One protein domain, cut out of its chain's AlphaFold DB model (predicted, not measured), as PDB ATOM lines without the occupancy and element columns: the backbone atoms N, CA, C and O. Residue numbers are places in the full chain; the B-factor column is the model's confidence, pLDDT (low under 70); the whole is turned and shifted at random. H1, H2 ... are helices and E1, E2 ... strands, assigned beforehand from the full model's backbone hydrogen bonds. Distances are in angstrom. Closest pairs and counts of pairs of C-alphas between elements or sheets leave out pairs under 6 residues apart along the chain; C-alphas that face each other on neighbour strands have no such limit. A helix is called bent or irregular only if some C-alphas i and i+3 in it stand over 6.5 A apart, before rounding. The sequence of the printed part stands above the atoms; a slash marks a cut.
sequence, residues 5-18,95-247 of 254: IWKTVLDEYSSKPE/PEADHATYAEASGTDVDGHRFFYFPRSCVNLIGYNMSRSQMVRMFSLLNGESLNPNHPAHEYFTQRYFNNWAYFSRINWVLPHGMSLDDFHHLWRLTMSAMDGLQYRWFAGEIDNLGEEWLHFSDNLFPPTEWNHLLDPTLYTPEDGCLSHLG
ATOM      1  N   ILE A   5      -2.120   7.033  -5.070       88.81
ATOM      2  CA  ILE A   5      -3.468   7.417  -5.519       88.81
ATOM      3  C   ILE A   5      -4.518   7.353  -4.400       88.81
ATOM      4  O   ILE A   5      -5.522   8.060  -4.448       88.81
ATOM      5  N   TRP A   6      -4.296   6.544  -3.360       94.38
ATOM      6  CA  TRP A   6      -5.220   6.446  -2.232       94.38
ATOM      7  C   TRP A   6      -5.231   7.713  -1.389       94.38
ATOM      8  O   TRP A   6      -6.303   8.117  -0.944       94.38
ATOM      9  N   LYS A   7      -4.078   8.378  -1.224       91.88
ATOM     10  CA  LYS A   7      -4.028   9.675  -0.541       91.88
ATOM     11  C   LYS A   7      -4.859  10.708  -1.300       91.88
ATOM     12  O   LYS A   7      -5.719  11.334  -0.697       91.88
ATOM     13  N   THR A   8      -4.692  10.795  -2.622       89.88
ATOM     14  CA  THR A   8      -5.491  11.693  -3.472       89.88
ATOM     15  C   THR A   8      -6.989  11.448  -3.307       89.88
ATOM     16  O   THR A   8      -7.755  12.389  -3.131       89.88
ATOM     17  N   VAL A   9      -7.412  10.183  -3.299       89.19
ATOM     18  CA  VAL A   9      -8.827   9.819  -3.129       89.19
ATOM     19  C   VAL A   9      -9.365  10.257  -1.768       89.19
ATOM     20  O   VAL A   9     -10.463  10.802  -1.686       89.19
ATOM     21  N   LEU A  10      -8.597  10.070  -0.695       91.69
ATOM     22  CA  LEU A  10      -8.989  10.514   0.644       91.69
ATOM     23  C   LEU A  10      -9.006  12.045   0.772       91.69
ATOM     24  O   LEU A  10      -9.913  12.595   1.401       91.69
ATOM     25  N   ASP A  11      -8.057  12.737   0.142       88.62
ATOM     26  CA  ASP A  11      -7.999  14.202   0.111       88.62
ATOM     27  C   ASP A  11      -9.215  14.785  -0.636       88.62
ATOM     28  O   ASP A  11      -9.836  15.745  -0.172       88.62
ATOM     29  N   GLU A  12      -9.635  14.160  -1.743       86.88
ATOM     30  CA  GLU A  12     -10.855  14.532  -2.468       86.88
ATOM     31  C   GLU A  12     -12.101  14.425  -1.583       86.88
ATOM     32  O   GLU A  12     -12.917  15.348  -1.559       86.88
ATOM     33  N   TYR A  13     -12.252  13.338  -0.823       84.19
ATOM     34  CA  TYR A  13     -13.367  13.194   0.117       84.19
ATOM     35  C   TYR A  13     -13.303  14.196   1.270       84.19
ATOM     36  O   TYR A  13     -14.335  14.750   1.640       84.19
ATOM     37  N   SER A  14     -12.106  14.474   1.789       78.12
ATOM     38  CA  SER A  14     -11.889  15.451   2.866       78.12
ATOM     39  C   SER A  14     -12.229  16.880   2.438       78.12
ATOM     40  O   SER A  14     -12.629  17.702   3.258       78.12
ATOM     41  N   SER A  15     -12.089  17.183   1.143       77.38
ATOM     42  CA  SER A  15     -12.429  18.490   0.574       77.38
ATOM     43  C   SER A  15     -13.931  18.698   0.345       77.38
ATOM     44  O   SER A  15     -14.380  19.839   0.199       77.38
ATOM     45  N   LYS A  16     -14.723  17.616   0.299       73.19
ATOM     46  CA  LYS A  16     -16.170  17.708   0.092       73.19
ATOM     47  C   LYS A  16     -16.823  18.189   1.388       73.19
ATOM     48  O   LYS A  16     -16.632  17.558   2.427       73.19
ATOM     49  N   PRO A  17     -17.618  19.272   1.353       65.00
ATOM     50  CA  PRO A  17     -18.389  19.657   2.521       65.00
ATOM     51  C   PRO A  17     -19.355  18.525   2.872       65.00
ATOM     52  O   PRO A  17     -19.929  17.896   1.977       65.00
ATOM     53  N   GLU A  18     -19.545  18.286   4.169       66.56
ATOM     54  CA  GLU A  18     -20.592  17.383   4.643       66.56
ATOM     55  C   GLU A  18     -21.931  17.809   4.010       66.56
ATOM     56  O   GLU A  18     -22.188  19.020   3.908       66.56
ATOM     57  N   PRO A  95     -28.206   3.160  -1.722       77.06
ATOM     58  CA  PRO A  95     -27.515   2.828  -2.971       77.06
ATOM     59  C   PRO A  95     -26.313   3.730  -3.284       77.06
ATOM     60  O   PRO A  95     -25.387   3.310  -3.977       77.06
ATOM     61  N   GLU A  96     -26.303   4.967  -2.780       80.44
ATOM     62  CA  GLU A  96     -25.162   5.871  -2.945       80.44
ATOM     63  C   GLU A  96     -23.947   5.372  -2.160       80.44
ATOM     64  O   GLU A  96     -22.822   5.555  -2.614       80.44
ATOM     65  N   ALA A  97     -24.160   4.704  -1.020       81.75
ATOM     66  CA  ALA A  97     -23.088   4.097  -0.238       81.75
ATOM     67  C   ALA A  97     -22.426   2.939  -0.990       81.75
ATOM     68  O   ALA A  97     -21.197   2.883  -1.068       81.75
ATOM     69  N   ASP A  98     -23.231   2.064  -1.594       85.38
ATOM     70  CA  ASP A  98     -22.736   0.972  -2.434       85.38
ATOM     71  C   ASP A  98     -21.958   1.523  -3.632       85.38
ATOM     72  O   ASP A  98     -20.838   1.088  -3.911       85.38
ATOM     73  N   HIS A  99     -22.512   2.526  -4.318       85.94
ATOM     74  CA  HIS A  99     -21.841   3.159  -5.449       85.94
ATOM     75  C   HIS A  99     -20.508   3.801  -5.037       85.94
ATOM     76  O   HIS A  99     -19.480   3.503  -5.644       85.94
ATOM     77  N   ALA A 100     -20.502   4.616  -3.978       87.19
ATOM     78  CA  ALA A 100     -19.304   5.288  -3.479       87.19
ATOM     79  C   ALA A 100     -18.215   4.299  -3.039       87.19
ATOM     80  O   ALA A 100     -17.033   4.563  -3.239       87.19
ATOM     81  N   THR A 101     -18.606   3.154  -2.473       90.38
ATOM     82  CA  THR A 101     -17.668   2.144  -1.970       90.38
ATOM     83  C   THR A 101     -17.087   1.294  -3.099       90.38
ATOM     84  O   THR A 101     -15.879   1.043  -3.129       90.38
ATOM     85  N   TYR A 102     -17.922   0.853  -4.043       92.62
ATOM     86  CA  TYR A 102     -17.563  -0.239  -4.950       92.62
ATOM     87  C   TYR A 102     -17.306   0.166  -6.403       92.62
ATOM     88  O   TYR A 102     -16.631  -0.591  -7.102       92.62
ATOM     89  N   ALA A 103     -17.808   1.311  -6.884       90.44
ATOM     90  CA  ALA A 103     -17.705   1.678  -8.304       90.44
ATOM     91  C   ALA A 103     -16.241   1.733  -8.780       90.44
ATOM     92  O   ALA A 103     -15.839   0.950  -9.643       90.44
ATOM     93  N   GLU A 104     -15.433   2.557  -8.110       94.00
ATOM     94  CA  GLU A 104     -13.997   2.756  -8.378       94.00
ATOM     95  C   GLU A 104     -13.099   1.693  -7.719       94.00
ATOM     96  O   GLU A 104     -11.874   1.812  -7.708       94.00
ATOM     97  N   ALA A 105     -13.702   0.678  -7.097       96.50
ATOM     98  CA  ALA A 105     -13.001  -0.484  -6.554       96.50
ATOM     99  C   ALA A 105     -13.170  -1.721  -7.438       96.50
ATOM    100  O   ALA A 105     -12.743  -2.804  -7.047       96.50
ATOM    101  N   SER A 106     -13.817  -1.588  -8.598       96.38
ATOM    102  CA  SER A 106     -14.033  -2.692  -9.525       96.38
ATOM    103  C   SER A 106     -13.145  -2.583 -10.758       96.38
ATOM    104  O   SER A 106     -12.783  -1.488 -11.177       96.38
ATOM    105  N   GLY A 107     -12.798  -3.729 -11.334       94.75
ATOM    106  CA  GLY A 107     -12.028  -3.828 -12.568       94.75
ATOM    107  C   GLY A 107     -12.467  -5.031 -13.391       94.75
ATOM    108  O   GLY A 107     -13.240  -5.872 -12.918       94.75
ATOM    109  N   THR A 108     -11.971  -5.105 -14.620       95.06
ATOM    110  CA  THR A 108     -12.243  -6.202 -15.548       95.06
ATOM    111  C   THR A 108     -10.926  -6.755 -16.071       95.06
ATOM    112  O   THR A 108     -10.063  -5.973 -16.465       95.06
ATOM    113  N   ASP A 109     -10.765  -8.079 -16.036       94.06
ATOM    114  CA  ASP A 109      -9.565  -8.737 -16.559       94.06
ATOM    115  C   ASP A 109      -9.585  -8.869 -18.095       94.06
ATOM    116  O   ASP A 109     -10.561  -8.505 -18.759       94.06
ATOM    117  N   VAL A 110      -8.501  -9.405 -18.666       94.38
ATOM    118  CA  VAL A 110      -8.355  -9.647 -20.114       94.38
ATOM    119  C   VAL A 110      -9.464 -10.505 -20.728       94.38
ATOM    120  O   VAL A 110      -9.737 -10.366 -21.920       94.38
ATOM    121  N   ASP A 111     -10.121 -11.350 -19.931       93.38
ATOM    122  CA  ASP A 111     -11.171 -12.268 -20.379       93.38
ATOM    123  C   ASP A 111     -12.584 -11.692 -20.168       93.38
ATOM    124  O   ASP A 111     -13.584 -12.322 -20.518       93.38
ATOM    125  N   GLY A 112     -12.697 -10.475 -19.626       93.00
ATOM    126  CA  GLY A 112     -13.974  -9.805 -19.397       93.00
ATOM    127  C   GLY A 112     -14.626 -10.125 -18.049       93.00
ATOM    128  O   GLY A 112     -15.756  -9.693 -17.801       93.00
ATOM    129  N   HIS A 113     -13.949 -10.840 -17.149       93.69
ATOM    130  CA  HIS A 113     -14.472 -11.112 -15.815       93.69
ATOM    131  C   HIS A 113     -14.377  -9.861 -14.940       93.69
ATOM    132  O   HIS A 113     -13.341  -9.202 -14.875       93.69
ATOM    133  N   ARG A 114     -15.462  -9.536 -14.230       95.19
ATOM    134  CA  ARG A 114     -15.496  -8.403 -13.299       95.19
ATOM    135  C   ARG A 114     -15.101  -8.839 -11.889       95.19
ATOM    136  O   ARG A 114     -15.668  -9.795 -11.351       95.19
ATOM    137  N   PHE A 115     -14.203  -8.076 -11.274       95.50
ATOM    138  CA  PHE A 115     -13.742  -8.280  -9.900       95.50
ATOM    139  C   PHE A 115     -13.795  -6.990  -9.096       95.50
ATOM    140  O   PHE A 115     -13.910  -5.894  -9.648       95.50
ATOM    141  N   PHE A 116     -13.686  -7.144  -7.781       97.44
ATOM    142  CA  PHE A 116     -13.599  -6.044  -6.834       97.44
ATOM    143  C   PHE A 116     -12.344  -6.175  -5.977       97.44
ATOM    144  O   PHE A 116     -11.945  -7.273  -5.589       97.44
ATOM    145  N   TYR A 117     -11.744  -5.036  -5.663       97.62
ATOM    146  CA  TYR A 117     -10.485  -4.917  -4.944       97.62
ATOM    147  C   TYR A 117     -10.797  -4.509  -3.508       97.62
ATOM    148  O   TYR A 117     -11.209  -3.375  -3.244       97.62
ATOM    149  N   PHE A 118     -10.652  -5.454  -2.576       97.25
ATOM    150  CA  PHE A 118     -11.042  -5.245  -1.180       97.25
ATOM    151  C   PHE A 118     -10.326  -4.045  -0.529       97.25
ATOM    152  O   PHE A 118     -11.033  -3.175  -0.010       97.25
ATOM    153  N   PRO A 119      -8.990  -3.890  -0.634       97.38
ATOM    154  CA  PRO A 119      -8.285  -2.761  -0.024       97.38
ATOM    155  C   PRO A 119      -8.766  -1.406  -0.560       97.38
ATOM    156  O   PRO A 119      -9.100  -0.508   0.217       97.38
ATOM    157  N   ARG A 120      -8.918  -1.286  -1.887       96.94
ATOM    158  CA  ARG A 120      -9.491  -0.099  -2.535       96.94
ATOM    159  C   ARG A 120     -10.905   0.212  -2.041       96.94
ATOM    160  O   ARG A 120     -11.200   1.369  -1.744       96.94
ATOM    161  N   SER A 121     -11.764  -0.799  -1.892       96.62
ATOM    162  CA  SER A 121     -13.116  -0.597  -1.351       96.62
ATOM    163  C   SER A 121     -13.098  -0.025   0.073       96.62
ATOM    164  O   SER A 121     -13.925   0.822   0.404       96.62
ATOM    165  N   CYS A 122     -12.122  -0.407   0.905       96.75
ATOM    166  CA  CYS A 122     -11.995   0.127   2.257       96.75
ATOM    167  C   CYS A 122     -11.546   1.592   2.268       96.75
ATOM    168  O   CYS A 122     -12.071   2.378   3.054       96.75
ATOM    169  N   VAL A 123     -10.624   1.979   1.381       96.50
ATOM    170  CA  VAL A 123     -10.221   3.385   1.205       96.50
ATOM    171  C   VAL A 123     -11.414   4.238   0.778       96.50
ATOM    172  O   VAL A 123     -11.659   5.296   1.361       96.50
ATOM    173  N   ASN A 124     -12.200   3.753  -0.186       95.56
ATOM    174  CA  ASN A 124     -13.415   4.430  -0.631       95.56
ATOM    175  C   ASN A 124     -14.432   4.579   0.509       95.56
ATOM    176  O   ASN A 124     -14.988   5.660   0.701       95.56
ATOM    177  N   LEU A 125     -14.639   3.516   1.297       93.75
ATOM    178  CA  LEU A 125     -15.542   3.527   2.449       93.75
ATOM    179  C   LEU A 125     -15.106   4.546   3.511       93.75
ATOM    180  O   LEU A 125     -15.947   5.272   4.035       93.75
ATOM    181  N   ILE A 126     -13.807   4.634   3.812       94.81
ATOM    182  CA  ILE A 126     -13.263   5.630   4.748       94.81
ATOM    183  C   ILE A 126     -13.510   7.042   4.235       94.81
ATOM    184  O   ILE A 126     -14.073   7.852   4.970       94.81
ATOM    185  N   GLY A 127     -13.155   7.328   2.980       93.38
ATOM    186  CA  GLY A 127     -13.394   8.643   2.389       93.38
ATOM    187  C   GLY A 127     -14.878   9.021   2.429       93.38
ATOM    188  O   GLY A 127     -15.251  10.106   2.878       93.38
ATOM    189  N   TYR A 128     -15.755   8.086   2.068       90.38
ATOM    190  CA  TYR A 128     -17.194   8.312   2.127       90.38
ATOM    191  C   TYR A 128     -17.700   8.549   3.559       90.38
ATOM    192  O   TYR A 128     -18.513   9.447   3.790       90.38
ATOM    193  N   ASN A 129     -17.182   7.813   4.541       90.00
ATOM    194  CA  ASN A 129     -17.500   8.002   5.956       90.00
ATOM    195  C   ASN A 129     -17.013   9.355   6.493       90.00
ATOM    196  O   ASN A 129     -17.752  10.009   7.227       90.00
ATOM    197  N   MET A 130     -15.829   9.821   6.080       90.12
ATOM    198  CA  MET A 130     -15.324  11.155   6.430       90.12
ATOM    199  C   MET A 130     -16.260  12.260   5.925       90.12
ATOM    200  O   MET A 130     -16.533  13.210   6.654       90.12
ATOM    201  N   SER A 131     -16.835  12.092   4.730       86.81
ATOM    202  CA  SER A 131     -17.816  13.038   4.178       86.81
ATOM    203  C   SER A 131     -19.197  12.999   4.857       86.81
ATOM    204  O   SER A 131     -20.040  13.845   4.572       86.81
ATOM    205  N   ARG A 132     -19.454  12.028   5.747       86.31
ATOM    206  CA  ARG A 132     -20.733  11.842   6.466       86.31
ATOM    207  C   ARG A 132     -20.509  11.614   7.961       86.31
ATOM    208  O   ARG A 132     -21.102  10.715   8.566       86.31
ATOM    209  N   SER A 133     -19.626  12.412   8.551       88.00
ATOM    210  CA  SER A 133     -19.168  12.259   9.933       88.00
ATOM    211  C   SER A 133     -20.313  12.181  10.955       88.00
ATOM    212  O   SER A 133     -20.252  11.378  11.886       88.00
ATOM    213  N   GLN A 134     -21.399  12.934  10.755       86.31
ATOM    214  CA  GLN A 134     -22.564  12.937  11.635       86.31
ATOM    215  C   GLN A 134     -23.305  11.594  11.626       86.31
ATOM    216  O   GLN A 134     -23.689  11.093  12.684       86.31
ATOM    217  N   MET A 135     -23.462  10.977  10.450       88.25
ATOM    218  CA  MET A 135     -24.043   9.638  10.340       88.25
ATOM    219  C   MET A 135     -23.149   8.614  11.035       88.25
ATOM    220  O   MET A 135     -23.640   7.803  11.816       88.25
ATOM    221  N   VAL A 136     -21.843   8.647  10.768       90.31
ATOM    222  CA  VAL A 136     -20.899   7.696  11.367       90.31
ATOM    223  C   VAL A 136     -20.938   7.817  12.893       90.31
ATOM    224  O   VAL A 136     -21.081   6.811  13.579       90.31
ATOM    225  N   ARG A 137     -20.960   9.045  13.428       91.00
ATOM    226  CA  ARG A 137     -21.114   9.317  14.864       91.00
ATOM    227  C   ARG A 137     -22.417   8.754  15.435       91.00
ATOM    228  O   ARG A 137     -22.393   8.130  16.494       91.00
ATOM    229  N   MET A 138     -23.540   8.948  14.738       92.12
ATOM    230  CA  MET A 138     -24.831   8.367  15.122       92.12
ATOM    231  C   MET A 138     -24.741   6.842  15.234       92.12
ATOM    232  O   MET A 138     -25.166   6.277  16.240       92.12
ATOM    233  N   PHE A 139     -24.160   6.177  14.231       90.81
ATOM    234  CA  PHE A 139     -23.978   4.725  14.242       90.81
ATOM    235  C   PHE A 139     -23.063   4.267  15.373       90.81
ATOM    236  O   PHE A 139     -23.390   3.282  16.027       90.81
ATOM    237  N   SER A 140     -21.965   4.977  15.643       91.06
ATOM    238  CA  SER A 140     -21.073   4.669  16.764       91.06
ATOM    239  C   SER A 140     -21.818   4.715  18.104       91.06
ATOM    240  O   SER A 140     -21.757   3.764  18.882       91.06
ATOM    241  N   LEU A 141     -22.591   5.774  18.361       91.88
ATOM    242  CA  LEU A 141     -23.377   5.891  19.595       91.88
ATOM    243  C   LEU A 141     -24.437   4.788  19.706       91.88
ATOM    244  O   LEU A 141     -24.509   4.101  20.724       91.88
ATOM    245  N   LEU A 142     -25.218   4.575  18.642       94.00
ATOM    246  CA  LEU A 142     -26.262   3.551  18.620       94.00
ATOM    247  C   LEU A 142     -25.697   2.138  18.775       94.00
ATOM    248  O   LEU A 142     -26.304   1.328  19.468       94.00
ATOM    249  N   ASN A 143     -24.535   1.846  18.187       91.00
ATOM    250  CA  ASN A 143     -23.878   0.554  18.344       91.00
ATOM    251  C   ASN A 143     -23.554   0.294  19.823       91.00
ATOM    252  O   ASN A 143     -23.893  -0.765  20.349       91.00
ATOM    253  N   GLY A 144     -22.995   1.285  20.526       92.12
ATOM    254  CA  GLY A 144     -22.740   1.197  21.965       92.12
ATOM    255  C   GLY A 144     -24.015   1.037  22.803       92.12
ATOM    256  O   GLY A 144     -24.087   0.151  23.653       92.12
ATOM    257  N   GLU A 145     -25.047   1.847  22.546       94.75
ATOM    258  CA  GLU A 145     -26.332   1.761  23.259       94.75
ATOM    259  C   GLU A 145     -27.053   0.426  23.014       94.75
ATOM    260  O   GLU A 145     -27.691  -0.121  23.919       94.75
ATOM    261  N   SER A 146     -26.905  -0.133  21.809       95.06
ATOM    262  CA  SER A 146     -27.514  -1.398  21.397       95.06
ATOM    263  C   SER A 146     -26.923  -2.631  22.081       95.06
ATOM    264  O   SER A 146     -27.514  -3.703  21.992       95.06
ATOM    265  N   LEU A 147     -25.810  -2.504  22.817       93.44
ATOM    266  CA  LEU A 147     -25.283  -3.596  23.645       93.44
ATOM    267  C   LEU A 147     -26.256  -3.999  24.764       93.44
ATOM    268  O   LEU A 147     -26.175  -5.113  25.278       93.44
ATOM    269  N   ASN A 148     -27.188  -3.116  25.131       94.94
ATOM    270  CA  ASN A 148     -28.310  -3.459  25.992       94.94
ATOM    271  C   ASN A 148     -29.357  -4.272  25.199       94.94
ATOM    272  O   ASN A 148     -29.950  -3.722  24.270       94.94
ATOM    273  N   PRO A 149     -29.675  -5.523  25.592       95.25
ATOM    274  CA  PRO A 149     -30.666  -6.354  24.900       95.25
ATOM    275  C   PRO A 149     -32.080  -5.761  24.831       95.25
ATOM    276  O   PRO A 149     -32.862  -6.135  23.966       95.25
ATOM    277  N   ASN A 150     -32.413  -4.831  25.732       94.88
ATOM    278  CA  ASN A 150     -33.707  -4.145  25.746       94.88
ATOM    279  C   ASN A 150     -33.730  -2.883  24.865       94.88
ATOM    280  O   ASN A 150     -34.744  -2.189  24.818       94.88
ATOM    281  N   HIS A 151     -32.614  -2.525  24.224       95.62
ATOM    282  CA  HIS A 151     -32.552  -1.360  23.351       95.62
ATOM    283  C   HIS A 151     -33.339  -1.625  22.052       95.62
ATOM    284  O   HIS A 151     -33.135  -2.674  21.441       95.62
ATOM    285  N   PRO A 152     -34.160  -0.683  21.547       95.06
ATOM    286  CA  PRO A 152     -34.965  -0.911  20.338       95.06
ATOM    287  C   PRO A 152     -34.145  -1.265  19.086       95.06
ATOM    288  O   PRO A 152     -34.594  -2.027  18.240       95.06
ATOM    289  N   ALA A 153     -32.910  -0.758  18.979       94.56
ATOM    290  CA  ALA A 153     -31.984  -1.107  17.892       94.56
ATOM    291  C   ALA A 153     -31.141  -2.378  18.136       94.56
ATOM    292  O   ALA A 153     -30.266  -2.669  17.322       94.56
ATOM    293  N   HIS A 154     -31.336  -3.112  19.239       94.00
ATOM    294  CA  HIS A 154     -30.508  -4.280  19.574       94.00
ATOM    295  C   HIS A 154     -30.503  -5.322  18.450       94.00
ATOM    296  O   HIS A 154     -29.442  -5.738  17.982       94.00
ATOM    297  N   GLU A 155     -31.684  -5.689  17.953       92.25
ATOM    298  CA  GLU A 155     -31.816  -6.656  16.861       92.25
ATOM    299  C   GLU A 155     -31.154  -6.147  15.574       92.25
ATOM    300  O   GLU A 155     -30.397  -6.874  14.932       92.25
ATOM    301  N   TYR A 156     -31.346  -4.867  15.240       91.50
ATOM    302  CA  TYR A 156     -30.713  -4.259  14.070       91.50
ATOM    303  C   TYR A 156     -29.185  -4.394  14.115       91.50
ATOM    304  O   TYR A 156     -28.584  -4.879  13.158       91.50
ATOM    305  N   PHE A 157     -28.540  -3.996  15.217       90.19
ATOM    306  CA  PHE A 157     -27.073  -4.001  15.309       90.19
ATOM    307  C   PHE A 157     -26.483  -5.404  15.473       90.19
ATOM    308  O   PHE A 157     -25.428  -5.684  14.905       90.19
ATOM    309  N   THR A 158     -27.171  -6.313  16.168       89.31
ATOM    310  CA  THR A 158     -26.741  -7.719  16.263       89.31
ATOM    311  C   THR A 158     -26.825  -8.432  14.912       89.31
ATOM    312  O   THR A 158     -25.910  -9.172  14.545       89.31
ATOM    313  N   GLN A 159     -27.867  -8.160  14.122       89.56
ATOM    314  CA  GLN A 159     -28.043  -8.759  12.801       89.56
ATOM    315  C   GLN A 159     -27.199  -8.074  11.712       89.56
ATOM    316  O   GLN A 159     -26.802  -8.721  10.738       89.56
ATOM    317  N   ARG A 160     -26.865  -6.785  11.877       88.31
ATOM    318  CA  ARG A 160     -26.080  -5.986  10.915       88.31
ATOM    319  C   ARG A 160     -24.782  -6.671  10.506       88.31
ATOM    320  O   ARG A 160     -24.460  -6.683   9.323       88.31
ATOM    321  N   TYR A 161     -24.058  -7.265  11.454       84.81
ATOM    322  CA  TYR A 161     -22.825  -7.994  11.157       84.81
ATOM    323  C   TYR A 161     -23.057  -9.115  10.131       84.81
ATOM    324  O   TYR A 161     -22.373  -9.183   9.108       84.81
ATOM    325  N   PHE A 162     -24.047  -9.973  10.387       88.69
ATOM    326  CA  PHE A 162     -24.367 -11.114   9.531       88.69
ATOM    327  C   PHE A 162     -24.892 -10.670   8.169       88.69
ATOM    328  O   PHE A 162     -24.502 -11.239   7.152       88.69
ATOM    329  N   ASN A 163     -25.731  -9.633   8.137       89.25
ATOM    330  CA  ASN A 163     -26.264  -9.081   6.895       89.25
ATOM    331  C   ASN A 163     -25.155  -8.476   6.031       89.25
ATOM    332  O   ASN A 163     -25.100  -8.744   4.829       89.25
ATOM    333  N   ASN A 164     -24.241  -7.720   6.648       89.69
ATOM    334  CA  ASN A 164     -23.095  -7.139   5.961       89.69
ATOM    335  C   ASN A 164     -22.207  -8.238   5.381       89.69
ATOM    336  O   ASN A 164     -21.901  -8.186   4.196       89.69
ATOM    337  N   TRP A 165     -21.853  -9.261   6.168       93.75
ATOM    338  CA  TRP A 165     -21.060 -10.383   5.663       93.75
ATOM    339  C   TRP A 165     -21.770 -11.133   4.532       93.75
ATOM    340  O   TRP A 165     -21.160 -11.389   3.501       93.75
ATOM    341  N   ALA A 166     -23.063 -11.435   4.678       92.38
ATOM    342  CA  ALA A 166     -23.837 -12.143   3.659       92.38
ATOM    343  C   ALA A 166     -23.920 -11.371   2.334       92.38
ATOM    344  O   ALA A 166     -23.982 -11.981   1.268       92.38
ATOM    345  N   TYR A 167     -23.942 -10.038   2.382       89.62
ATOM    346  CA  TYR A 167     -23.795  -9.204   1.192       89.62
ATOM    347  C   TYR A 167     -22.362  -9.256   0.656       89.62
ATOM    348  O   TYR A 167     -22.157  -9.559  -0.518       89.62
ATOM    349  N   PHE A 168     -21.378  -9.029   1.525       92.06
ATOM    350  CA  PHE A 168     -19.968  -8.934   1.167       92.06
ATOM    351  C   PHE A 168     -19.436 -10.217   0.525       92.06
ATOM    352  O   PHE A 168     -18.715 -10.160  -0.466       92.06
ATOM    353  N   SER A 169     -19.838 -11.384   1.027       94.69
ATOM    354  CA  SER A 169     -19.407 -12.693   0.528       94.69
ATOM    355  C   SER A 169     -19.983 -13.047  -0.849       94.69
ATOM    356  O   SER A 169     -19.615 -14.072  -1.412       94.69
ATOM    357  N   ARG A 170     -20.911 -12.241  -1.386       93.56
ATOM    358  CA  ARG A 170     -21.491 -12.395  -2.735       93.56
ATOM    359  C   ARG A 170     -20.835 -11.495  -3.778       93.56
ATOM    360  O   ARG A 170     -21.293 -11.459  -4.918       93.56
ATOM    361  N   ILE A 171     -19.794 -10.762  -3.407       94.81
ATOM    362  CA  ILE A 171     -19.008  -9.956  -4.335       94.81
ATOM    363  C   ILE A 171     -17.800 -10.782  -4.790       94.81
ATOM    364  O   ILE A 171     -17.174 -11.486  -3.996       94.81
ATOM    365  N   ASN A 172     -17.472 -10.704  -6.082       95.88
ATOM    366  CA  ASN A 172     -16.320 -11.398  -6.652       95.88
ATOM    367  C   ASN A 172     -15.015 -10.658  -6.321       95.88
ATOM    368  O   ASN A 172     -14.437  -9.974  -7.167       95.88
ATOM    369  N   TRP A 173     -14.594 -10.737  -5.061       97.25
ATOM    370  CA  TRP A 173     -13.344 -10.147  -4.590       97.25
ATOM    371  C   TRP A 173     -12.148 -10.839  -5.228       97.25
ATOM    372  O   TRP A 173     -12.097 -12.067  -5.236       97.25
ATOM    373  N   VAL A 174     -11.177 -10.072  -5.716       96.50
ATOM    374  CA  VAL A 174      -9.869 -10.631  -6.060       96.50
ATOM    375  C   VAL A 174      -9.047 -10.776  -4.780       96.50
ATOM    376  O   VAL A 174      -8.892  -9.815  -4.025       96.50
ATOM    377  N   LEU A 175      -8.584 -11.994  -4.496       96.38
ATOM    378  CA  LEU A 175      -7.913 -12.337  -3.242       96.38
ATOM    379  C   LEU A 175      -6.507 -12.894  -3.491       96.38
ATOM    380  O   LEU A 175      -6.271 -13.505  -4.538       96.38
ATOM    381  N   PRO A 176      -5.576 -12.746  -2.529       95.62
ATOM    382  CA  PRO A 176      -4.277 -13.402  -2.598       95.62
ATOM    383  C   PRO A 176      -4.396 -14.908  -2.851       95.62
ATOM    384  O   PRO A 176      -5.294 -15.590  -2.341       95.62
ATOM    385  N   HIS A 177      -3.454 -15.444  -3.625       91.62
ATOM    386  CA  HIS A 177      -3.431 -16.864  -3.951       91.62
ATOM    387  C   HIS A 177      -3.435 -17.723  -2.676       91.62
ATOM    388  O   HIS A 177      -2.618 -17.538  -1.780       91.62
ATOM    389  N   GLY A 178      -4.327 -18.715  -2.618       90.00
ATOM    390  CA  GLY A 178      -4.414 -19.629  -1.475       90.00
ATOM    391  C   GLY A 178      -5.378 -19.189  -0.373       90.00
ATOM    392  O   GLY A 178      -5.792 -20.052   0.391       90.00
ATOM    393  N   MET A 179      -5.822 -17.928  -0.342       94.44
ATOM    394  CA  MET A 179      -6.758 -17.441   0.677       94.44
ATOM    395  C   MET A 179      -8.105 -18.172   0.592       94.44
ATOM    396  O   MET A 179      -8.719 -18.228  -0.478       94.44
ATOM    397  N   SER A 180      -8.549 -18.767   1.702       93.12
ATOM    398  CA  SER A 180      -9.865 -19.408   1.796       93.12
ATOM    399  C   SER A 180     -10.971 -18.390   2.109       93.12
ATOM    400  O   SER A 180     -10.698 -17.258   2.512       93.12
ATOM    401  N   LEU A 181     -12.240 -18.792   1.953       93.31
ATOM    402  CA  LEU A 181     -13.379 -17.958   2.358       93.31
ATOM    403  C   LEU A 181     -13.359 -17.665   3.869       93.31
ATOM    404  O   LEU A 181     -13.704 -16.556   4.273       93.31
ATOM    405  N   ASP A 182     -12.932 -18.630   4.686       95.56
ATOM    406  CA  ASP A 182     -12.835 -18.463   6.138       95.56
ATOM    407  C   ASP A 182     -11.716 -17.480   6.508       95.56
ATOM    408  O   ASP A 182     -11.942 -16.565   7.304       95.56
ATOM    409  N   ASP A 183     -10.542 -17.588   5.873       95.88
ATOM    410  CA  ASP A 183      -9.446 -16.626   6.065       95.88
ATOM    411  C   ASP A 183      -9.883 -15.212   5.669       95.88
ATOM    412  O   ASP A 183      -9.660 -14.247   6.405       95.88
ATOM    413  N   PHE A 184     -10.574 -15.086   4.532       96.56
ATOM    414  CA  PHE A 184     -11.102 -13.808   4.073       96.56
ATOM    415  C   PHE A 184     -12.158 -13.240   5.029       96.56
ATOM    416  O   PHE A 184     -12.154 -12.041   5.305       96.56
ATOM    417  N   HIS A 185     -13.028 -14.080   5.594       97.25
ATOM    418  CA  HIS A 185     -13.998 -13.657   6.605       97.25
ATOM    419  C   HIS A 185     -13.315 -13.105   7.860       97.25
ATOM    420  O   HIS A 185     -13.734 -12.072   8.394       97.25
ATOM    421  N   HIS A 186     -12.243 -13.754   8.320       96.94
ATOM    422  CA  HIS A 186     -11.448 -13.273   9.446       96.94
ATOM    423  C   HIS A 186     -10.753 -11.945   9.139       96.94
ATOM    424  O   HIS A 186     -10.818 -11.027   9.961       96.94
ATOM    425  N   LEU A 187     -10.157 -11.809   7.952       97.38
ATOM    426  CA  LEU A 187      -9.549 -10.557   7.511       97.38
ATOM    427  C   LEU A 187     -10.584  -9.433   7.407       97.38
ATOM    428  O   LEU A 187     -10.345  -8.330   7.898       97.38
ATOM    429  N   TRP A 188     -11.745  -9.703   6.809       97.38
ATOM    430  CA  TRP A 188     -12.834  -8.738   6.714       97.38
ATOM    431  C   TRP A 188     -13.273  -8.270   8.104       97.38
ATOM    432  O   TRP A 188     -13.334  -7.067   8.352       97.38
ATOM    433  N   ARG A 189     -13.482  -9.199   9.048       96.38
ATOM    434  CA  ARG A 189     -13.835  -8.866  10.436       96.38
ATOM    435  C   ARG A 189     -12.777  -7.981  11.093       96.38
ATOM    436  O   ARG A 189     -13.136  -6.973  11.698       96.38
ATOM    437  N   LEU A 190     -11.499  -8.337  10.964       97.69
ATOM    438  CA  LEU A 190     -10.385  -7.554  11.503       97.69
ATOM    439  C   LEU A 190     -10.357  -6.140  10.907       97.69
ATOM    440  O   LEU A 190     -10.230  -5.163  11.640       97.69
ATOM    441  N   THR A 191     -10.543  -6.038   9.592       97.75
ATOM    442  CA  THR A 191     -10.563  -4.778   8.841       97.75
ATOM    443  C   THR A 191     -11.707  -3.873   9.304       97.75
ATOM    444  O   THR A 191     -11.483  -2.696   9.587       97.75
ATOM    445  N   MET A 192     -12.924  -4.415   9.443       94.69
ATOM    446  CA  MET A 192     -14.082  -3.655   9.934       94.69
ATOM    447  C   MET A 192     -13.893  -3.222  11.395       94.69
ATOM    448  O   MET A 192     -14.143  -2.069  11.728       94.69
ATOM    449  N   SER A 193     -13.368  -4.100  12.258       95.00
ATOM    450  CA  SER A 193     -13.081  -3.761  13.662       95.00
ATOM    451  C   SER A 193     -12.010  -2.675  13.803       95.00
ATOM    452  O   SER A 193     -12.128  -1.798  14.659       95.00
ATOM    453  N   ALA A 194     -10.972  -2.709  12.963       97.00
ATOM    454  CA  ALA A 194      -9.960  -1.661  12.914       97.00
ATOM    455  C   ALA A 194     -10.577  -0.316  12.502       97.00
ATOM    456  O   ALA A 194     -10.349   0.689  13.172       97.00
ATOM    457  N   MET A 195     -11.407  -0.315  11.455       95.31
ATOM    458  CA  MET A 195     -12.108   0.876  10.976       95.31
ATOM    459  C   MET A 195     -13.012   1.490  12.051       95.31
ATOM    460  O   MET A 195     -12.894   2.685  12.323       95.31
ATOM    461  N   ASP A 196     -13.850   0.682  12.708       92.81
ATOM    462  CA  ASP A 196     -14.716   1.143  13.799       92.81
ATOM    463  C   ASP A 196     -13.881   1.764  14.929       92.81
ATOM    464  O   ASP A 196     -14.149   2.877  15.384       92.81
ATOM    465  N   GLY A 197     -12.815   1.077  15.354       95.00
ATOM    466  CA  GLY A 197     -11.926   1.556  16.413       95.00
ATOM    467  C   GLY A 197     -11.251   2.892  16.085       95.00
ATOM    468  O   GLY A 197     -11.133   3.750  16.962       95.00
ATOM    469  N   LEU A 198     -10.826   3.088  14.834       95.94
ATOM    470  CA  LEU A 198     -10.263   4.357  14.369       95.94
ATOM    471  C   LEU A 198     -11.309   5.477  14.356       95.94
ATOM    472  O   LEU A 198     -11.007   6.590  14.773       95.94
ATOM    473  N   GLN A 199     -12.549   5.193  13.955       94.12
ATOM    474  CA  GLN A 199     -13.629   6.186  13.966       94.12
ATOM    475  C   GLN A 199     -13.970   6.659  15.385       94.12
ATOM    476  O   GLN A 199     -14.138   7.858  15.602       94.12
ATOM    477  N   TYR A 200     -14.008   5.755  16.372       93.44
ATOM    478  CA  TYR A 200     -14.191   6.151  17.774       93.44
ATOM    479  C   TYR A 200     -13.077   7.084  18.257       93.44
ATOM    480  O   TYR A 200     -13.364   8.114  18.866       93.44
ATOM    481  N   ARG A 201     -11.816   6.750  17.956       94.69
ATOM    482  CA  ARG A 201     -10.652   7.570  18.328       94.69
ATOM    483  C   ARG A 201     -10.633   8.922  17.619       94.69
ATOM    484  O   ARG A 201     -10.339   9.935  18.250       94.69
ATOM    485  N   TRP A 202     -11.033   8.962  16.351       93.56
ATOM    486  CA  TRP A 202     -11.234  10.206  15.608       93.56
ATOM    487  C   TRP A 202     -12.275  11.102  16.289       93.56
ATOM    488  O   TRP A 202     -12.018  12.276  16.546       93.56
ATOM    489  N   PHE A 203     -13.421  10.551  16.695       91.62
ATOM    490  CA  PHE A 203     -14.441  11.328  17.404       91.62
ATOM    491  C   PHE A 203     -14.077  11.715  18.836       91.62
ATOM    492  O   PHE A 203     -14.630  12.700  19.335       91.62
ATOM    493  N   ALA A 204     -13.176  10.974  19.477       91.69
ATOM    494  CA  ALA A 204     -12.594  11.325  20.768       91.69
ATOM    495  C   ALA A 204     -11.529  12.436  20.665       91.69
ATOM    496  O   ALA A 204     -11.126  12.979  21.691       91.69
ATOM    497  N   GLY A 205     -11.095  12.792  19.449       92.50
ATOM    498  CA  GLY A 205     -10.024  13.763  19.213       92.50
ATOM    499  C   GLY A 205      -8.616  13.193  19.407       92.50
ATOM    500  O   GLY A 205      -7.677  13.960  19.583       92.50
ATOM    501  N   GLU A 206      -8.459  11.864  19.406       94.94
ATOM    502  CA  GLU A 206      -7.150  11.194  19.487       94.94
ATOM    503  C   GLU A 206      -6.455  11.086  18.120       94.94
ATOM    504  O   GLU A 206      -5.243  10.908  18.053       94.94
ATOM    505  N   ILE A 207      -7.228  11.166  17.035       93.31
ATOM    506  CA  ILE A 207      -6.751  11.126  15.650       93.31
ATOM    507  C   ILE A 207      -7.220  12.412  14.979       93.31
ATOM    508  O   ILE A 207      -8.408  12.715  15.028       93.31
ATOM    509  N   ASP A 208      -6.320  13.133  14.316       88.19
ATOM    510  CA  ASP A 208      -6.677  14.356  13.585       88.19
ATOM    511  C   ASP A 208      -7.269  14.037  12.203       88.19
ATOM    512  O   ASP A 208      -8.276  14.616  11.788       88.19
ATOM    513  N   ASN A 209      -6.665  13.077  11.494       89.81
ATOM    514  CA  ASN A 209      -7.052  12.680  10.143       89.81
ATOM    515  C   ASN A 209      -7.293  11.166  10.055       89.81
ATOM    516  O   ASN A 209      -6.357  10.370   9.989       89.81
ATOM    517  N   LEU A 210      -8.571  10.772  10.019       93.56
ATOM    518  CA  LEU A 210      -8.986   9.370   9.896       93.56
ATOM    519  C   LEU A 210      -8.425   8.693   8.635       93.56
ATOM    520  O   LEU A 210      -8.075   7.515   8.677       93.56
ATOM    521  N   GLY A 211      -8.353   9.418   7.517       94.25
ATOM    522  CA  GLY A 211      -7.863   8.891   6.248       94.25
ATOM    523  C   GLY A 211      -6.377   8.552   6.303       94.25
ATOM    524  O   GLY A 211      -5.984   7.462   5.896       94.25
ATOM    525  N   GLU A 212      -5.555   9.448   6.846       93.06
ATOM    526  CA  GLU A 212      -4.116   9.201   7.003       93.06
ATOM    527  C   GLU A 212      -3.839   8.027   7.947       93.06
ATOM    528  O   GLU A 212      -3.054   7.141   7.608       93.06
ATOM    529  N   GLU A 213      -4.552   7.948   9.072       95.56
ATOM    530  CA  GLU A 213      -4.404   6.823  10.001       95.56
ATOM    531  C   GLU A 213      -4.871   5.495   9.377       95.56
ATOM    532  O   GLU A 213      -4.243   4.449   9.561       95.56
ATOM    533  N   TRP A 214      -5.929   5.524   8.557       96.94
ATOM    534  CA  TRP A 214      -6.373   4.346   7.812       96.94
ATOM    535  C   TRP A 214      -5.304   3.813   6.855       96.94
ATOM    536  O   TRP A 214      -5.153   2.597   6.734       96.94
ATOM    537  N   LEU A 215      -4.550   4.687   6.181       95.50
ATOM    538  CA  LEU A 215      -3.463   4.269   5.290       95.50
ATOM    539  C   LEU A 215      -2.379   3.493   6.060       95.50
ATOM    540  O   LEU A 215      -1.940   2.429   5.617       95.50
ATOM    541  N   HIS A 216      -2.023   3.940   7.269       93.81
ATOM    542  CA  HIS A 216      -1.096   3.209   8.140       93.81
ATOM    543  C   HIS A 216      -1.624   1.825   8.548       93.81
ATOM    544  O   HIS A 216      -0.871   0.847   8.558       93.81
ATOM    545  N   PHE A 217      -2.918   1.703   8.843       95.75
ATOM    546  CA  PHE A 217      -3.533   0.407   9.148       95.75
ATOM    547  C   PHE A 217      -3.629  -0.494   7.913       95.75
ATOM    548  O   PHE A 217      -3.305  -1.679   8.000       95.75
ATOM    549  N   SER A 218      -4.000   0.059   6.755       95.25
ATOM    550  CA  SER A 218      -4.051  -0.670   5.482       95.25
ATOM    551  C   SER A 218      -2.711  -1.300   5.130       95.25
ATOM    552  O   SER A 218      -2.685  -2.420   4.639       95.25
ATOM    553  N   ASP A 219      -1.596  -0.640   5.443       93.50
ATOM    554  CA  ASP A 219      -0.259  -1.182   5.189       93.50
ATOM    555  C   ASP A 219       0.036  -2.482   5.941       93.50
ATOM    556  O   ASP A 219       0.821  -3.299   5.458       93.50
ATOM    557  N   ASN A 220      -0.586  -2.660   7.108       94.44
ATOM    558  CA  ASN A 220      -0.454  -3.852   7.940       94.44
ATOM    559  C   ASN A 220      -1.522  -4.902   7.609       94.44
ATOM    560  O   ASN A 220      -1.243  -6.095   7.667       94.44
ATOM    561  N   LEU A 221      -2.739  -4.465   7.271       96.19
ATOM    562  CA  LEU A 221      -3.852  -5.347   6.905       96.19
ATOM    563  C   LEU A 221      -3.681  -5.948   5.504       96.19
ATOM    564  O   LEU A 221      -4.089  -7.082   5.263       96.19
ATOM    565  N   PHE A 222      -3.071  -5.191   4.591       96.56
ATOM    566  CA  PHE A 222      -2.891  -5.540   3.184       96.56
ATOM    567  C   PHE A 222      -1.413  -5.417   2.788       96.56
ATOM    568  O   PHE A 222      -1.039  -4.542   1.998       96.56
ATOM    569  N   PRO A 223      -0.527  -6.259   3.350       94.38
ATOM    570  CA  PRO A 223       0.900  -6.149   3.090       94.38
ATOM    571  C   PRO A 223       1.193  -6.370   1.591       94.38
ATOM    572  O   PRO A 223       0.730  -7.361   1.018       94.38
ATOM    573  N   PRO A 224       1.999  -5.507   0.934       88.81
ATOM    574  CA  PRO A 224       2.292  -5.630  -0.498       88.81
ATOM    575  C   PRO A 224       2.934  -6.961  -0.906       88.81
ATOM    576  O   PRO A 224       2.801  -7.372  -2.052       88.81
ATOM    577  N   THR A 225       3.601  -7.651   0.025       91.31
ATOM    578  CA  THR A 225       4.166  -8.992  -0.191       91.31
ATOM    579  C   THR A 225       3.110 -10.041  -0.528       91.31
ATOM    580  O   THR A 225       3.434 -11.027  -1.180       91.31
ATOM    581  N   GLU A 226       1.869  -9.833  -0.092       93.12
ATOM    582  CA  GLU A 226       0.743 -10.738  -0.335       93.12
ATOM    583  C   GLU A 226      -0.272 -10.132  -1.309       93.12
ATOM    584  O   GLU A 226      -0.813 -10.838  -2.156       93.12
ATOM    585  N   TRP A 227      -0.515  -8.822  -1.205       94.44
ATOM    586  CA  TRP A 227      -1.569  -8.140  -1.953       94.44
ATOM    587  C   TRP A 227      -1.099  -7.494  -3.254       94.44
ATOM    588  O   TRP A 227      -1.933  -7.309  -4.120       94.44
ATOM    589  N   ASN A 228       0.186  -7.175  -3.430       87.12
ATOM    590  CA  ASN A 228       0.803  -6.656  -4.665       87.12
ATOM    591  C   ASN A 228      -0.147  -5.894  -5.640       87.12
ATOM    592  O   ASN A 228      -0.615  -4.805  -5.312       87.12
ATOM    593  N   HIS A 229      -0.469  -6.466  -6.811       89.75
ATOM    594  CA  HIS A 229      -1.350  -5.883  -7.843       89.75
ATOM    595  C   HIS A 229      -2.857  -5.971  -7.512       89.75
ATOM    596  O   HIS A 229      -3.688  -5.461  -8.250       89.75
ATOM    597  N   LEU A 230      -3.222  -6.589  -6.386       94.38
ATOM    598  CA  LEU A 230      -4.591  -6.784  -5.882       94.38
ATOM    599  C   LEU A 230      -5.048  -5.677  -4.923       94.38
ATOM    600  O   LEU A 230      -6.152  -5.731  -4.379       94.38
ATOM    601  N   LEU A 231      -4.200  -4.681  -4.679       95.25
ATOM    602  CA  LEU A 231      -4.535  -3.552  -3.818       95.25
ATOM    603  C   LEU A 231      -5.545  -2.612  -4.499       95.25
ATOM    604  O   LEU A 231      -6.505  -2.178  -3.863       95.25
ATOM    605  N   ASP A 232      -5.356  -2.317  -5.787       95.75
ATOM    606  CA  ASP A 232      -6.125  -1.310  -6.522       95.75
ATOM    607  C   ASP A 232      -6.317  -1.713  -7.994       95.75
ATOM    608  O   ASP A 232      -5.362  -2.210  -8.595       95.75
ATOM    609  N   PRO A 233      -7.496  -1.464  -8.605       95.19
ATOM    610  CA  PRO A 233      -7.736  -1.779 -10.014       95.19
ATOM    611  C   PRO A 233      -6.721  -1.152 -10.975       95.19
ATOM    612  O   PRO A 233      -6.455  -1.714 -12.031       95.19
ATOM    613  N   THR A 234      -6.147   0.002 -10.628       94.25
ATOM    614  CA  THR A 234      -5.164   0.706 -11.467       94.25
ATOM    615  C   THR A 234      -3.796   0.027 -11.519       94.25
ATOM    616  O   THR A 234      -2.977   0.389 -12.361       94.25
ATOM    617  N   LEU A 235      -3.537  -0.944 -10.635       93.25
ATOM    618  CA  LEU A 235      -2.313  -1.744 -10.653       93.25
ATOM    619  C   LEU A 235      -2.411  -2.969 -11.562       93.25
ATOM    620  O   LEU A 235      -1.382  -3.577 -11.845       93.25
ATOM    621  N   TYR A 236      -3.617  -3.329 -12.000       93.00
ATOM    622  CA  TYR A 236      -3.812  -4.417 -12.944       93.00
ATOM    623  C   TYR A 236      -3.354  -4.015 -14.344       93.00
ATOM    624  O   TYR A 236      -3.684  -2.940 -14.853       93.00
ATOM    625  N   THR A 237      -2.650  -4.929 -14.990       90.50
ATOM    626  CA  THR A 237      -2.197  -4.829 -16.370       90.50
ATOM    627  C   THR A 237      -2.653  -6.063 -17.153       90.50
ATOM    628  O   THR A 237      -2.786  -7.140 -16.573       90.50
ATOM    629  N   PRO A 238      -2.907  -5.966 -18.471       88.12
ATOM    630  CA  PRO A 238      -3.266  -7.138 -19.275       88.12
ATOM    631  C   PRO A 238      -2.258  -8.298 -19.177       88.12
ATOM    632  O   PRO A 238      -2.628  -9.459 -19.345       88.12
ATOM    633  N   GLU A 239      -0.993  -7.996 -18.888       90.44
ATOM    634  CA  GLU A 239       0.084  -8.961 -18.667       90.44
ATOM    635  C   GLU A 239      -0.134  -9.851 -17.433       90.44
ATOM    636  O   GLU A 239       0.383 -10.969 -17.402       90.44
ATOM    637  N   ASP A 240      -0.928  -9.406 -16.455       86.88
ATOM    638  CA  ASP A 240      -1.316 -10.209 -15.286       86.88
ATOM    639  C   ASP A 240      -2.277 -11.355 -15.661       86.88
ATOM    640  O   ASP A 240      -2.452 -12.313 -14.905       86.88
ATOM    641  N   GLY A 241      -2.877 -11.293 -16.854       91.75
ATOM    642  CA  GLY A 241      -3.737 -12.336 -17.394       91.75
ATOM    643  C   GLY A 241      -5.092 -12.443 -16.691       91.75
ATOM    644  O   GLY A 241      -5.626 -11.473 -16.145       91.75
ATOM    645  N   CYS A 242      -5.690 -13.632 -16.779       92.94
ATOM    646  CA  CYS A 242      -7.013 -13.933 -16.238       92.94
ATOM    647  C   CYS A 242      -6.981 -14.060 -14.711       92.94
ATOM    648  O   CYS A 242      -6.230 -14.871 -14.164       92.94
ATOM    649  N   LEU A 243      -7.864 -13.342 -14.018       93.25
ATOM    650  CA  LEU A 243      -7.931 -13.328 -12.552       93.25
ATOM    651  C   LEU A 243      -8.972 -14.304 -11.986       93.25
ATOM    652  O   LEU A 243      -9.160 -14.371 -10.772       93.25
ATOM    653  N   SER A 244      -9.643 -15.095 -12.829       92.56
ATOM    654  CA  SER A 244     -10.699 -16.029 -12.401       92.56
ATOM    655  C   SER A 244     -10.252 -16.982 -11.281       92.56
ATOM    656  O   SER A 244     -11.020 -17.247 -10.356       92.56
ATOM    657  N   HIS A 245      -8.988 -17.410 -11.313       91.31
ATOM    658  CA  HIS A 245      -8.347 -18.273 -10.318       91.31
ATOM    659  C   HIS A 245      -8.104 -17.605  -8.947       91.31
ATOM    660  O   HIS A 245      -7.842 -18.305  -7.966       91.31
ATOM    661  N   LEU A 246      -8.201 -16.275  -8.871       93.06
ATOM    662  CA  LEU A 246      -8.083 -15.464  -7.650       93.06
ATOM    663  C   LEU A 246      -9.426 -14.887  -7.186       93.06
ATOM    664  O   LEU A 246      -9.545 -14.461  -6.037       93.06
ATOM    665  N   GLY A 247     -10.434 -14.856  -8.060       93.56
ATOM    666  CA  GLY A 247     -11.759 -14.338  -7.735       93.56
ATOM    667  C   GLY A 247     -12.520 -15.239  -6.770       93.56
ATOM    668  O   GLY A 247     -12.675 -16.432  -7.019       93.56
TER     669      GLY A 247
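Overview. This is residues 5 to 18 and 95 to 247 of the 254 residues of the protein "TetR family transcriptional regulator" of Aeriscardovia aeriphila (UniProt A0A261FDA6). The small hairpin E1 E2 lies toward one end of an elongated helical body, and its strand E2 leads into H3 in a core bundle of H1, H3, H6 and H7, helices side by side with H7 running opposite to the other three. H4, H5 and H6 stand roughly as the sides of a triangle, and H2 packs on H3. The 167 printed residues include eight named helices and two named strands, in the order H1 H2 E1 E2 H3 H4 H5 H6 H7 H8; the sheet, E1 - E2, is antiparallel and the class is mostly helix. The whole is compact, with a radius of gyration of the C-alphas of 16.7 A and spans of 53 by 34 by 29 A.

Along the chain. E1 is residues 106 to 108 and E2 residues 114 to 117. H3, residues 118 to 130, is 18.6 A long, from C-alpha 118 at (-11.042, -5.245, -1.180). H1 is residues 5 to 15, beginning at C-alpha 5 (-3.468, 7.417, -5.519), and H2 residues 95 to 105. H4 is residues 133 to 145, 18.4 A long; H5 is residues 154 to 168, 21.7 A. H6, residues 181 to 204, is the longest at 34.6 A. H7 is residues 210 to 221, and H8 residues 224 to 230, ending at C-alpha 230 (-4.591, -6.784, -5.882). H2 and H8 are irregular: C-alphas 101 and 104 are 7.4 A apart, and C-alphas 226 and 229 are 9.2 A apart.

Arrangement. In the hairpin E1 and E2, N 107 and O 115 are within hydrogen-bond range at 3.0 A. Residues 116 to 117 of E2 pair parallel with residues 173 to 174. H2 touches H3 at a steep tilt of 44 degrees; their closest C-alphas, of Thr 101 and Asn 124, are 5.0 A apart. H1 touches H3 at a shallow tilt of 17 degrees, the same way, closest at Tyr 13 and Gly 127, C-alphas 5.1 A apart. H7 touches H3 at 19 degrees, a shallow tilt, opposite ways, closest at the C-alphas of Ile 126 and Gly 211, 6.5 A. H6 and H7 form a helical hairpin, closest at the C-alphas of Trp 202 and Leu 210, 6.2 A. H4 touches H6 about perpendicular, at 74 degrees, with residues 136 to 140 alone; the closest C-alphas, of Ser 140 and Tyr 200, are 7.1 A apart. H5 and H6 are close but not clearly touching, with the C-alphas of Trp 165 and His 185 7.8 A apart. H8 is near H3. Every O i to N i+4 pair is within hydrogen-bond range in H1, H3, H4 and H6; in H2 5 of 7 are, in H5 9 of 11, in H7 7 of 8, and in H8 1 of 3, beside 1 of 4 O i to N i+3 pairs.

Size, cuts and confidence. The C-alphas farthest apart, of Asn 150 and Glu 239, are 56.0 A apart. Residues 19 to 94 are not printed, and C-alphas 18 and 95 are 17.8 A apart across the cut. The link from H5 to H6 is long, with 12 residues. Mean pLDDT of the printed part is 92.1; residues 17 to 18 are under 70.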